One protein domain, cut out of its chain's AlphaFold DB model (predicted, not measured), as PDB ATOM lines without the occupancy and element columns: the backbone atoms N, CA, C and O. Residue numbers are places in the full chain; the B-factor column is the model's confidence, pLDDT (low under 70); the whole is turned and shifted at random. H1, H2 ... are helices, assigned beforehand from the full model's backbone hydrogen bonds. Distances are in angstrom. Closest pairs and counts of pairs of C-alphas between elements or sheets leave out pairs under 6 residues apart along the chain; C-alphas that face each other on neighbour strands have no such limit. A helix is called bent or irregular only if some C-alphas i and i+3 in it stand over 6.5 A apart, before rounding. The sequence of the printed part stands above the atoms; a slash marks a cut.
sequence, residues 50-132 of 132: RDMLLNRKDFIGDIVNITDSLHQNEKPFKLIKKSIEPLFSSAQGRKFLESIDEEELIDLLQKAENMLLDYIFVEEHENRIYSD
ATOM      1  N   ARG A  50      22.065  -4.925  67.093       89.69
ATOM      2  CA  ARG A  50      22.382  -4.361  68.413       89.69
ATOM      3  C   ARG A  50      22.083  -2.861  68.486       89.69
ATOM      4  O   ARG A  50      21.595  -2.398  69.515       89.69
ATOM      5  N   ASP A  51      22.322  -2.116  67.410       90.00
ATOM      6  CA  ASP A  51      22.132  -0.661  67.394       90.00
ATOM      7  C   ASP A  51      20.645  -0.297  67.495       90.00
ATOM      8  O   ASP A  51      20.264   0.695  68.124       90.00
ATOM      9  N   MET A  52      19.769  -1.149  66.954       90.56
ATOM     10  CA  MET A  52      18.330  -1.014  67.172       90.56
ATOM     11  C   MET A  52      17.929  -1.243  68.635       90.56
ATOM     12  O   MET A  52      16.993  -0.596  69.110       90.56
ATOM     13  N   LEU A  53      18.628  -2.118  69.369       91.75
ATOM     14  CA  LEU A  53      18.316  -2.408  70.774       91.75
ATOM     15  C   LEU A  53      18.636  -1.240  71.707       91.75
ATOM     16  O   LEU A  53      17.872  -1.005  72.639       91.75
ATOM     17  N   LEU A  54      19.686  -0.462  71.423       90.94
ATOM     18  CA  LEU A  54      20.062   0.716  72.221       90.94
ATOM     19  C   LEU A  54      18.922   1.731  72.377       90.94
ATOM     20  O   LEU A  54      18.814   2.407  73.398       90.94
ATOM     21  N   ASN A  55      18.055   1.822  71.369       91.44
ATOM     22  CA  ASN A  55      16.943   2.767  71.335       91.44
ATOM     23  C   ASN A  55      15.653   2.225  71.973       91.44
ATOM     24  O   ASN A  55      14.664   2.960  72.084       91.44
ATOM     25  N   ARG A  56      15.625   0.947  72.376       91.81
ATOM     26  CA  ARG A  56      14.458   0.342  73.027       91.81
ATOM     27  C   ARG A  56      14.327   0.856  74.458       91.81
ATOM     28  O   ARG A  56      15.309   1.063  75.159       91.81
ATOM     29  N   LYS A  57      13.081   1.046  74.894       91.31
ATOM     30  CA  LYS A  57      12.724   1.449  76.267       91.31
ATOM     31  C   LYS A  57      12.077   0.286  77.009       91.31
ATOM     32  O   LYS A  57      10.969   0.407  77.528       91.31
ATOM     33  N   ASP A  58      12.739  -0.856  76.956       91.62
ATOM     34  CA  ASP A  58      12.332  -2.092  77.605       91.62
ATOM     35  C   ASP A  58      13.551  -2.788  78.216       91.62
ATOM     36  O   ASP A  58      14.682  -2.322  78.081       91.62
ATOM     37  N   PHE A  59      13.308  -3.919  78.874       90.44
ATOM     38  CA  PHE A  59      14.341  -4.696  79.555       90.44
ATOM     39  C   PHE A  59      15.525  -5.074  78.646       90.44
ATOM     40  O   PHE A  59      16.667  -5.072  79.095       90.44
ATOM     41  N   ILE A  60      15.282  -5.358  77.361       92.12
ATOM     42  CA  ILE A  60      16.348  -5.701  76.407       92.12
ATOM     43  C   ILE A  60      17.197  -4.465  76.096       92.12
ATOM     44  O   ILE A  60      18.424  -4.555  76.064       92.12
ATOM     45  N   GLY A  61      16.560  -3.306  75.910       93.12
ATOM     46  CA  GLY A  61      17.269  -2.033  75.785       93.12
ATOM     47  C   GLY A  61      18.100  -1.698  77.025       93.12
ATOM     48  O   GLY A  61      19.241  -1.250  76.894       93.12
ATOM     49  N   ASP A  62      17.579  -1.969  78.224       92.94
ATOM     50  CA  ASP A  62      18.306  -1.746  79.478       92.94
ATOM     51  C   ASP A  62      19.587  -2.593  79.553       92.94
ATOM     52  O   ASP A  62      20.626  -2.069  79.950       92.94
ATOM     53  N   ILE A  63      19.561  -3.862  79.117       92.75
ATOM     54  CA  ILE A  63      20.752  -4.735  79.088       92.75
ATOM     55  C   ILE A  63      21.877  -4.096  78.271       92.75
ATOM     56  O   ILE A  63      22.987  -3.937  78.775       92.75
ATOM     57  N   VAL A  64      21.591  -3.694  77.030       93.38
ATOM     58  CA  VAL A  64      22.615  -3.142  76.126       93.38
ATOM     59  C   VAL A  64      23.157  -1.812  76.663       93.38
ATOM     60  O   VAL A  64      24.367  -1.590  76.668       93.38
ATOM     61  N   ASN A  65      22.283  -0.956  77.204       92.88
ATOM     62  CA  ASN A  65      22.685   0.316  77.809       92.88
ATOM     63  C   ASN A  65      23.533   0.133  79.082       92.88
ATOM     64  O   ASN A  65      24.466   0.907  79.325       92.88
ATOM     65  N   ILE A  66      23.232  -0.879  79.904       91.31
ATOM     66  CA  ILE A  66      24.028  -1.218  81.090       91.31
ATOM     67  C   ILE A  66      25.419  -1.684  80.662       91.31
ATOM     68  O   ILE A  66      26.403  -1.171  81.197       91.31
ATOM     69  N   THR A  67      25.524  -2.593  79.691       91.00
ATOM     70  CA  THR A  67      26.826  -3.088  79.219       91.00
ATOM     71  C   THR A  67      27.671  -1.973  78.602       91.00
ATOM     72  O   THR A  67      28.841  -1.830  78.956       91.00
ATOM     73  N   ASP A  68      27.081  -1.094  77.784       90.25
ATOM     74  CA  ASP A  68      27.779   0.089  77.258       90.25
ATOM     75  C   ASP A  68      28.268   1.009  78.385       90.25
ATOM     76  O   ASP A  68      29.406   1.487  78.374       90.25
ATOM     77  N   SER A  69      27.440   1.215  79.413       89.12
ATOM     78  CA  SER A  69      27.813   2.015  80.580       89.12
ATOM     79  C   SER A  69      28.951   1.383  81.383       89.12
ATOM     80  O   SER A  69      29.754   2.123  81.957       89.12
ATOM     81  N   LEU A  70      29.040   0.049  81.431       88.31
ATOM     82  CA  LEU A  70      30.139  -0.680  82.069       88.31
ATOM     83  C   LEU A  70      31.460  -0.477  81.323       88.31
ATOM     84  O   LEU A  70      32.493  -0.369  81.977       88.31
ATOM     85  N   HIS A  71      31.435  -0.362  79.994       82.56
ATOM     86  CA  HIS A  71      32.628  -0.079  79.190       82.56
ATOM     87  C   HIS A  71      33.063   1.389  79.268       82.56
ATOM     88  O   HIS A  71      34.252   1.690  79.325       82.56
ATOM     89  N   GLN A  72      32.107   2.317  79.275       85.44
ATOM     90  CA  GLN A  72      32.393   3.753  79.172       85.44
ATOM     91  C   GLN A  72      32.718   4.415  80.517       85.44
ATOM     92  O   GLN A  72      33.333   5.481  80.547       85.44
ATOM     93  N   ASN A  73      32.303   3.817  81.641       86.19
ATOM     94  CA  ASN A  73      32.470   4.412  82.962       86.19
ATOM     95  C   ASN A  73      33.441   3.613  83.839       86.19
ATOM     96  O   ASN A  73      33.186   2.475  84.229       86.19
ATOM     97  N   GLU A  74      34.497   4.287  84.290       86.00
ATOM     98  CA  GLU A  74      35.551   3.696  85.123       86.00
ATOM     99  C   GLU A  74      35.027   3.123  86.458       86.00
ATOM    100  O   GLU A  74      35.510   2.103  86.951       86.00
ATOM    101  N   LYS A  75      34.025   3.768  87.072       88.88
ATOM    102  CA  LYS A  75      33.485   3.354  88.379       88.88
ATOM    103  C   LYS A  75      32.742   2.004  88.313       88.88
ATOM    104  O   LYS A  75      33.122   1.110  89.070       88.88
ATOM    105  N   PRO A  76      31.713   1.827  87.459       86.94
ATOM    106  CA  PRO A  76      31.071   0.529  87.244       86.94
ATOM    107  C   PRO A  76      32.043  -0.571  86.798       86.94
ATOM    108  O   PRO A  76      31.996  -1.671  87.346       86.94
ATOM    109  N   PHE A  77      32.978  -0.259  85.897       89.19
ATOM    110  CA  PHE A  77      33.997  -1.208  85.445       89.19
ATOM    111  C   PHE A  77      34.839  -1.755  86.610       89.19
ATOM    112  O   PHE A  77      34.964  -2.966  86.801       89.19
ATOM    113  N   LYS A  78      35.344  -0.862  87.473       90.50
ATOM    114  CA  LYS A  78      36.105  -1.235  88.677       90.50
ATOM    115  C   LYS A  78      35.288  -2.059  89.670       90.50
ATOM    116  O   LYS A  78      35.848  -2.937  90.327       90.50
ATOM    117  N   LEU A  79      33.988  -1.787  89.800       90.75
ATOM    118  CA  LEU A  79      33.100  -2.569  90.665       90.75
ATOM    119  C   LEU A  79      32.992  -4.018  90.180       90.75
ATOM    120  O   LEU A  79      33.149  -4.929  90.995       90.75
ATOM    121  N   ILE A  80      32.800  -4.235  88.875       90.69
ATOM    122  CA  ILE A  80      32.767  -5.590  88.315       90.69
ATOM    123  C   ILE A  80      34.123  -6.270  88.460       90.69
ATOM    124  O   ILE A  80      34.173  -7.380  88.989       90.69
ATOM    125  N   LYS A  81      35.225  -5.595  88.106       90.50
ATOM    126  CA  LYS A  81      36.578  -6.152  88.263       90.50
ATOM    127  C   LYS A  81      36.833  -6.635  89.695       90.50
ATOM    128  O   LYS A  81      37.289  -7.755  89.908       90.50
ATOM    129  N   LYS A  82      36.452  -5.830  90.690       91.06
ATOM    130  CA  LYS A  82      36.568  -6.188  92.110       91.06
ATOM    131  C   LYS A  82      35.664  -7.358  92.513       91.06
ATOM    132  O   LYS A  82      36.023  -8.133  93.392       91.06
ATOM    133  N   SER A  83      34.487  -7.490  91.899       91.00
ATOM    134  CA  SER A  83      33.553  -8.582  92.208       91.00
ATOM    135  C   SER A  83      34.063  -9.955  91.757       91.00
ATOM    136  O   SER A  83      33.779 -10.948  92.425       91.00
ATOM    137  N   ILE A  84      34.853 -10.007  90.678       88.62
ATOM    138  CA  ILE A  84      35.412 -11.250  90.121       88.62
ATOM    139  C   ILE A  84      36.833 -11.557  90.618       88.62
ATOM    140  O   ILE A  84      37.275 -12.699  90.536       88.62
ATOM    141  N   GLU A  85      37.531 -10.580  91.201       88.56
ATOM    142  CA  GLU A  85      38.867 -10.730  91.803       88.56
ATOM    143  C   GLU A  85      39.023 -11.950  92.750       88.56
ATOM    144  O   GLU A  85      40.069 -12.613  92.718       88.56
ATOM    145  N   PRO A  86      38.014 -12.338  93.565       88.94
ATOM    146  CA  PRO A  86      38.103 -13.538  94.398       88.94
ATOM    147  C   PRO A  86      38.322 -14.843  93.614       88.94
ATOM    148  O   PRO A  86      38.961 -15.762  94.133       88.94
ATOM    149  N   LEU A  87      37.847 -14.930  92.365       84.00
ATOM    150  CA  LEU A  87      38.022 -16.113  91.509       84.00
ATOM    151  C   LEU A  87      39.506 -16.344  91.191       84.00
ATOM    152  O   LEU A  87      40.000 -17.470  91.278       84.00
ATOM    153  N   PHE A  88      40.227 -15.253  90.935       85.06
ATOM    154  CA  PHE A  88      41.644 -15.251  90.571       85.06
ATOM    155  C   PHE A  88      42.579 -15.314  91.780       85.06
ATOM    156  O   PHE A  88      43.722 -15.737  91.661       85.06
ATOM    157  N   SER A  89      42.115 -14.920  92.969       81.12
ATOM    158  CA  SER A  89      42.930 -14.912  94.195       81.12
ATOM    159  C   SER A  89      42.779 -16.170  95.061       81.12
ATOM    160  O   SER A  89      43.524 -16.345  96.032       81.12
ATOM    161  N   SER A  90      41.866 -17.079  94.708       83.69
ATOM    162  CA  SER A  90      41.675 -18.340  95.428       83.69
ATOM    163  C   SER A  90      42.922 -19.241  95.365       83.69
ATOM    164  O   SER A  90      43.657 -19.277  94.378       83.69
ATOM    165  N   ALA A  91      43.183 -20.007  96.432       77.81
ATOM    166  CA  ALA A  91      44.361 -20.882  96.510       77.81
ATOM    167  C   ALA A  91      44.380 -21.987  95.432       77.81
ATOM    168  O   ALA A  91      45.448 -22.483  95.075       77.81
ATOM    169  N   GLN A  92      43.202 -22.374  94.939       78.88
ATOM    170  CA  GLN A  92      43.034 -23.341  93.856       78.88
ATOM    171  C   GLN A  92      43.123 -22.652  92.486       78.88
ATOM    172  O   GLN A  92      43.813 -23.164  91.610       78.88
ATOM    173  N   GLY A  93      42.506 -21.475  92.331       74.44
ATOM    174  CA  GLY A  93      42.483 -20.710  91.081       74.44
ATOM    175  C   GLY A  93      43.850 -20.173  90.668       74.44
ATOM    176  O   GLY A  93      44.234 -20.351  89.521       74.44
ATOM    177  N   ARG A  94      44.655 -19.648  91.605       78.62
ATOM    178  CA  ARG A  94      45.997 -19.091  91.309       78.62
ATOM    179  C   ARG A  94      46.988 -20.071  90.674       78.62
ATOM    180  O   ARG A  94      48.040 -19.648  90.213       78.62
ATOM    181  N   LYS A  95      46.711 -21.378  90.709       81.06
ATOM    182  CA  LYS A  95      47.550 -22.390  90.045       81.06
ATOM    183  C   LYS A  95      47.305 -22.472  88.539       81.06
ATOM    184  O   LYS A  95      48.154 -23.006  87.837       81.06
ATOM    185  N   PHE A  96      46.147 -22.005  88.080       82.62
ATOM    186  CA  PHE A  96      45.659 -22.207  86.716       82.62
ATOM    187  C   PHE A  96      45.169 -20.917  86.050       82.62
ATOM    188  O   PHE A  96      44.982 -20.910  84.841       82.62
ATOM    189  N   LEU A  97      44.939 -19.853  86.823       83.38
ATOM    190  CA  LEU A  97      44.377 -18.593  86.353       83.38
ATOM    191  C   LEU A  97      45.296 -17.433  86.727       83.38
ATOM    192  O   LEU A  97      45.666 -17.270  87.894       83.38
ATOM    193  N   GLU A  98      45.617 -16.619  85.731       85.00
ATOM    194  CA  GLU A  98      46.242 -15.312  85.908       85.00
ATOM    195  C   GLU A  98      45.177 -14.254  86.215       85.00
ATOM    196  O   GLU A  98      43.982 -14.485  86.034       85.00
ATOM    197  N   SER A  99      45.585 -13.101  86.747       85.25
ATOM    198  CA  SER A  99      44.643 -12.006  86.983       85.25
ATOM    199  C   SER A  99      44.103 -11.475  85.662       85.25
ATOM    200  O   SER A  99      44.901 -11.136  84.795       85.25
ATOM    201  N   ILE A 100      42.786 -11.298  85.580       89.44
ATOM    202  CA  ILE A 100      42.144 -10.726  84.398       89.44
ATOM    203  C   ILE A 100      42.591  -9.280  84.145       89.44
ATOM    204  O   ILE A 100      42.543  -8.421  85.048       89.44
ATOM    205  N   ASP A 101      43.022  -9.004  82.921       90.06
ATOM    206  CA  ASP A 101      43.336  -7.648  82.484       90.06
ATOM    207  C   ASP A 101      42.070  -6.861  82.075       90.06
ATOM    208  O   ASP A 101      40.936  -7.259  82.355       90.06
ATOM    209  N   GLU A 102      42.243  -5.642  81.558       89.19
ATOM    210  CA  GLU A 102      41.100  -4.808  81.163       89.19
ATOM    211  C   GLU A 102      40.475  -5.245  79.835       89.19
ATOM    212  O   GLU A 102      39.253  -5.199  79.711       89.19
ATOM    213  N   GLU A 103      41.280  -5.697  78.874       90.12
ATOM    214  CA  GLU A 103      40.804  -6.147  77.563       90.12
ATOM    215  C   GLU A 103      40.025  -7.458  77.699       90.12
ATOM    216  O   GLU A 103      38.923  -7.589  77.163       90.12
ATOM    217  N   GLU A 104      40.534  -8.392  78.502       90.88
ATOM    218  CA  GLU A 104      39.868  -9.650  78.830       90.88
ATOM    219  C   GLU A 104      38.539  -9.422  79.561       90.88
ATOM    220  O   GLU A 104      37.558 -10.124  79.307       90.88
ATOM    221  N   LEU A 105      38.469  -8.429  80.456       91.31
ATOM    222  CA  LEU A 105      37.220  -8.088  81.134       91.31
ATOM    223  C   LEU A 105      36.195  -7.480  80.168       91.31
ATOM    224  O   LEU A 105      35.008  -7.788  80.274       91.31
ATOM    225  N   ILE A 106      36.631  -6.647  79.222       91.06
ATOM    226  CA  ILE A 106      35.755  -6.104  78.173       91.06
ATOM    227  C   ILE A 106      35.209  -7.237  77.297       91.06
ATOM    228  O   ILE A 106      34.003  -7.307  77.056       91.06
ATOM    229  N   ASP A 107      36.063  -8.168  76.870       90.12
ATOM    230  CA  ASP A 107      35.635  -9.337  76.096       90.12
ATOM    231  C   ASP A 107      34.653 -10.215  76.891       90.12
ATOM    232  O   ASP A 107      33.626 -10.654  76.366       90.12
ATOM    233  N   LEU A 108      34.901 -10.409  78.190       91.06
ATOM    234  CA  LEU A 108      34.004 -11.148  79.075       91.06
ATOM    235  C   LEU A 108      32.625 -10.484  79.193       91.06
ATOM    236  O   LEU A 108      31.606 -11.176  79.150       91.06
ATOM    237  N   LEU A 109      32.578  -9.155  79.315       92.25
ATOM    238  CA  LEU A 109      31.329  -8.392  79.354       92.25
ATOM    239  C   LEU A 109      30.568  -8.492  78.030       92.25
ATOM    240  O   LEU A 109      29.359  -8.731  78.039       92.25
ATOM    241  N   GLN A 110      31.266  -8.399  76.897       90.25
ATOM    242  CA  GLN A 110      30.653  -8.561  75.581       90.25
ATOM    243  C   GLN A 110      30.082  -9.972  75.385       90.25
ATOM    244  O   GLN A 110      28.988 -10.131  74.835       90.25
ATOM    245  N   LYS A 111      30.793 -11.004  75.855       90.25
ATOM    246  CA  LYS A 111      30.309 -12.391  75.850       90.25
ATOM    247  C   LYS A 111      29.076 -12.559  76.731       90.25
ATOM    248  O   LYS A 111      28.104 -13.158  76.281       90.25
ATOM    249  N   ALA A 112      29.085 -12.001  77.940       92.06
ATOM    250  CA  ALA A 112      27.942 -12.051  78.846       92.06
ATOM    251  C   ALA A 112      26.700 -11.369  78.247       92.06
ATOM    252  O   ALA A 112      25.606 -11.930  78.309       92.06
ATOM    253  N   GLU A 113      26.866 -10.203  77.612       93.06
ATOM    254  CA  GLU A 113      25.788  -9.527  76.881       93.06
ATOM    255  C   GLU A 113      25.231 -10.415  75.765       93.06
ATOM    256  O   GLU A 113      24.021 -10.619  75.688       93.06
ATOM    257  N   ASN A 114      26.103 -10.983  74.927       91.50
ATOM    258  CA  ASN A 114      25.678 -11.852  73.831       91.50
ATOM    259  C   ASN A 114      24.917 -13.077  74.345       91.50
ATOM    260  O   ASN A 114      23.860 -13.379  73.810       91.50
ATOM    261  N   MET A 115      25.398 -13.730  75.406       90.12
ATOM    262  CA  MET A 115      24.716 -14.883  76.004       90.12
ATOM    263  C   MET A 115      23.322 -14.524  76.531       90.12
ATOM    264  O   MET A 115      22.377 -15.283  76.322       90.12
ATOM    265  N   LEU A 116      23.178 -13.372  77.196       92.31
ATOM    266  CA  LEU A 116      21.883 -12.898  77.689       92.31
ATOM    267  C   LEU A 116      20.914 -12.607  76.541       92.31
ATOM    268  O   LEU A 116      19.761 -13.032  76.588       92.31
ATOM    269  N   LEU A 117      21.377 -11.896  75.511       92.62
ATOM    270  CA  LEU A 117      20.558 -11.571  74.347       92.62
ATOM    271  C   LEU A 117      20.152 -12.837  73.590       92.62
ATOM    272  O   LEU A 117      18.981 -12.997  73.260       92.62
ATOM    273  N   ASP A 118      21.091 -13.751  73.369       90.56
ATOM    274  CA  ASP A 118      20.836 -15.022  72.702       90.56
ATOM    275  C   ASP A 118      19.777 -15.838  73.458       90.56
ATOM    276  O   ASP A 118      18.819 -16.298  72.844       90.56
ATOM    277  N   TYR A 119      19.886 -15.946  74.788       89.75
ATOM    278  CA  TYR A 119      18.897 -16.640  75.617       89.75
ATOM    279  C   TYR A 119      17.492 -16.034  75.472       89.75
ATOM    280  O   TYR A 119      16.537 -16.749  75.175       89.75
ATOM    281  N   ILE A 120      17.373 -14.708  75.615       90.12
ATOM    282  CA  ILE A 120      16.083 -14.006  75.552       90.12
ATOM    283  C   ILE A 120      15.453 -14.131  74.159       90.12
ATOM    284  O   ILE A 120      14.261 -14.406  74.036       90.12
ATOM    285  N   PHE A 121      16.234 -13.927  73.095       87.81
ATOM    286  CA  PHE A 121      15.698 -13.946  71.735       87.81
ATOM    287  C   PHE A 121      15.379 -15.352  71.241       87.81
ATOM    288  O   PHE A 121      14.409 -15.499  70.500       87.81
ATOM    289  N   VAL A 122      16.135 -16.375  71.650       84.00
ATOM    290  CA  VAL A 122      15.778 -17.774  71.373       84.00
ATOM    291  C   VAL A 122      14.448 -18.114  72.048       84.00
ATOM    292  O   VAL A 122      13.546 -18.605  71.372       84.00
ATOM    293  N   GLU A 123      14.278 -17.758  73.324       80.12
ATOM    294  CA  GLU A 123      13.029 -17.979  74.065       80.12
ATOM    295  C   GLU A 123      11.834 -17.241  73.426       80.12
ATOM    296  O   GLU A 123      10.769 -17.830  73.221       80.12
ATOM    297  N   GLU A 124      11.988 -15.965  73.044       80.12
ATOM    298  CA  GLU A 124      10.939 -15.225  72.323       80.12
ATOM    299  C   GLU A 124      10.577 -15.887  70.983       80.12
ATOM    300  O   GLU A 124       9.402 -15.914  70.606       80.12
ATOM    301  N   HIS A 125      11.569 -16.401  70.249       76.56
ATOM    302  CA  HIS A 125      11.345 -17.038  68.954       76.56
ATOM    303  C   HIS A 125      10.600 -18.368  69.092       76.56
ATOM    304  O   HIS A 125       9.681 -18.627  68.316       76.56
ATOM    305  N   GLU A 126      10.962 -19.189  70.079       74.19
ATOM    306  CA  GLU A 126      10.279 -20.452  70.365       74.19
ATOM    307  C   GLU A 126       8.835 -20.206  70.808       74.19
ATOM    308  O   GLU A 126       7.909 -20.785  70.241       74.19
ATOM    309  N   ASN A 127       8.605 -19.268  71.730       71.88
ATOM    310  CA  ASN A 127       7.260 -18.948  72.217       71.88
ATOM    311  C   ASN A 127       6.313 -18.456  71.111       71.88
ATOM    312  O   ASN A 127       5.118 -18.756  71.146       71.88
ATOM    313  N   ARG A 128       6.826 -17.735  70.105       72.06
ATOM    314  CA  ARG A 128       6.033 -17.314  68.937       72.06
ATOM    315  C   ARG A 128       5.662 -18.474  68.016       72.06
ATOM    316  O   ARG A 128       4.592 -18.431  67.429       72.06
ATOM    317  N   ILE A 129       6.502 -19.504  67.908       69.81
ATOM    318  CA  ILE A 129       6.219 -20.690  67.082       69.81
ATOM    319  C   ILE A 129       5.118 -21.562  67.710       69.81
ATOM    320  O   ILE A 129       4.370 -22.204  66.981       69.81
ATOM    321  N   TYR A 130       4.995 -21.576  69.042       60.19
ATOM    322  CA  TYR A 130       4.010 -22.399  69.763       60.19
ATOM    323  C   TYR A 130       2.714 -21.664  70.158       60.19
ATOM    324  O   TYR A 130       1.864 -22.260  70.819       60.19
ATOM    325  N   SER A 131       2.565 -20.386  69.795       57.19
ATOM    326  CA  SER A 131       1.378 -19.570  70.118       57.19
ATOM    327  C   SER A 131       0.390 -19.395  68.951       57.19
ATOM    328  O   SER A 131      -0.640 -18.747  69.147       57.19
ATOM    329  N   ASP A 132       0.685 -19.978  67.783       48.22
ATOM    330  CA  ASP A 132      -0.185 -20.061  66.593       48.22
ATOM    331  C   ASP A 132      -0.745 -21.487  66.409       48.22
ATOM    332  O   ASP A 132      -1.872 -21.620  65.871       48.22
TER     333      ASP A 132
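This is residues 50 to 132 of the 132 residues of an uncharacterized protein of ANME-2 cluster archaeon (UniProt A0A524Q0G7). The long helix H4 makes the longest axis; H2 packs side by side with part of it, the short H1 sits at H2's beginning, and H3 turns off crosswise at H2's end. Residues 122 to 132 stick out at one end. The 83 printed residues hold four named helices, H1 to H4 in order: all helix, loose, radius of gyration of the C-alphas 16.5 A, spanning 54 by 28 by 16 A.

Start at H1, residues 50 to 54, which touches H2, residues 59 to 72; their closest C-alphas, Leu 53 and Gly 61, are 5.1 A apart. H3, residues 74 to 89, touches H2 only at the corner, about perpendicular at 86 degrees, closest C-alphas Leu 70 and Phe 77, 5.2 A. H4, residues 102 to 129, touches H2 with residues 106 to 117 alone, opposite ways at a shallow tilt of 8 degrees, closest C-alphas His 71 and Ile 106, 6.9 A. Every O i to N i+4 pair is within hydrogen-bond range in H1, H2 and H4; in H3, 9 of 12.

Find C-alpha 50 at (22.382, -4.361, 68.413), where H1 begins. H3, 22.0 A long, is irregular: C-alphas 83 and 86 are 7.1 A apart. H4 runs 40.8 A to C-alpha 129 at (6.219, -20.690, 67.082).

The printed part has no cut; the H3 to H4 link is long. Residues 129 to 132 have pLDDT under 70.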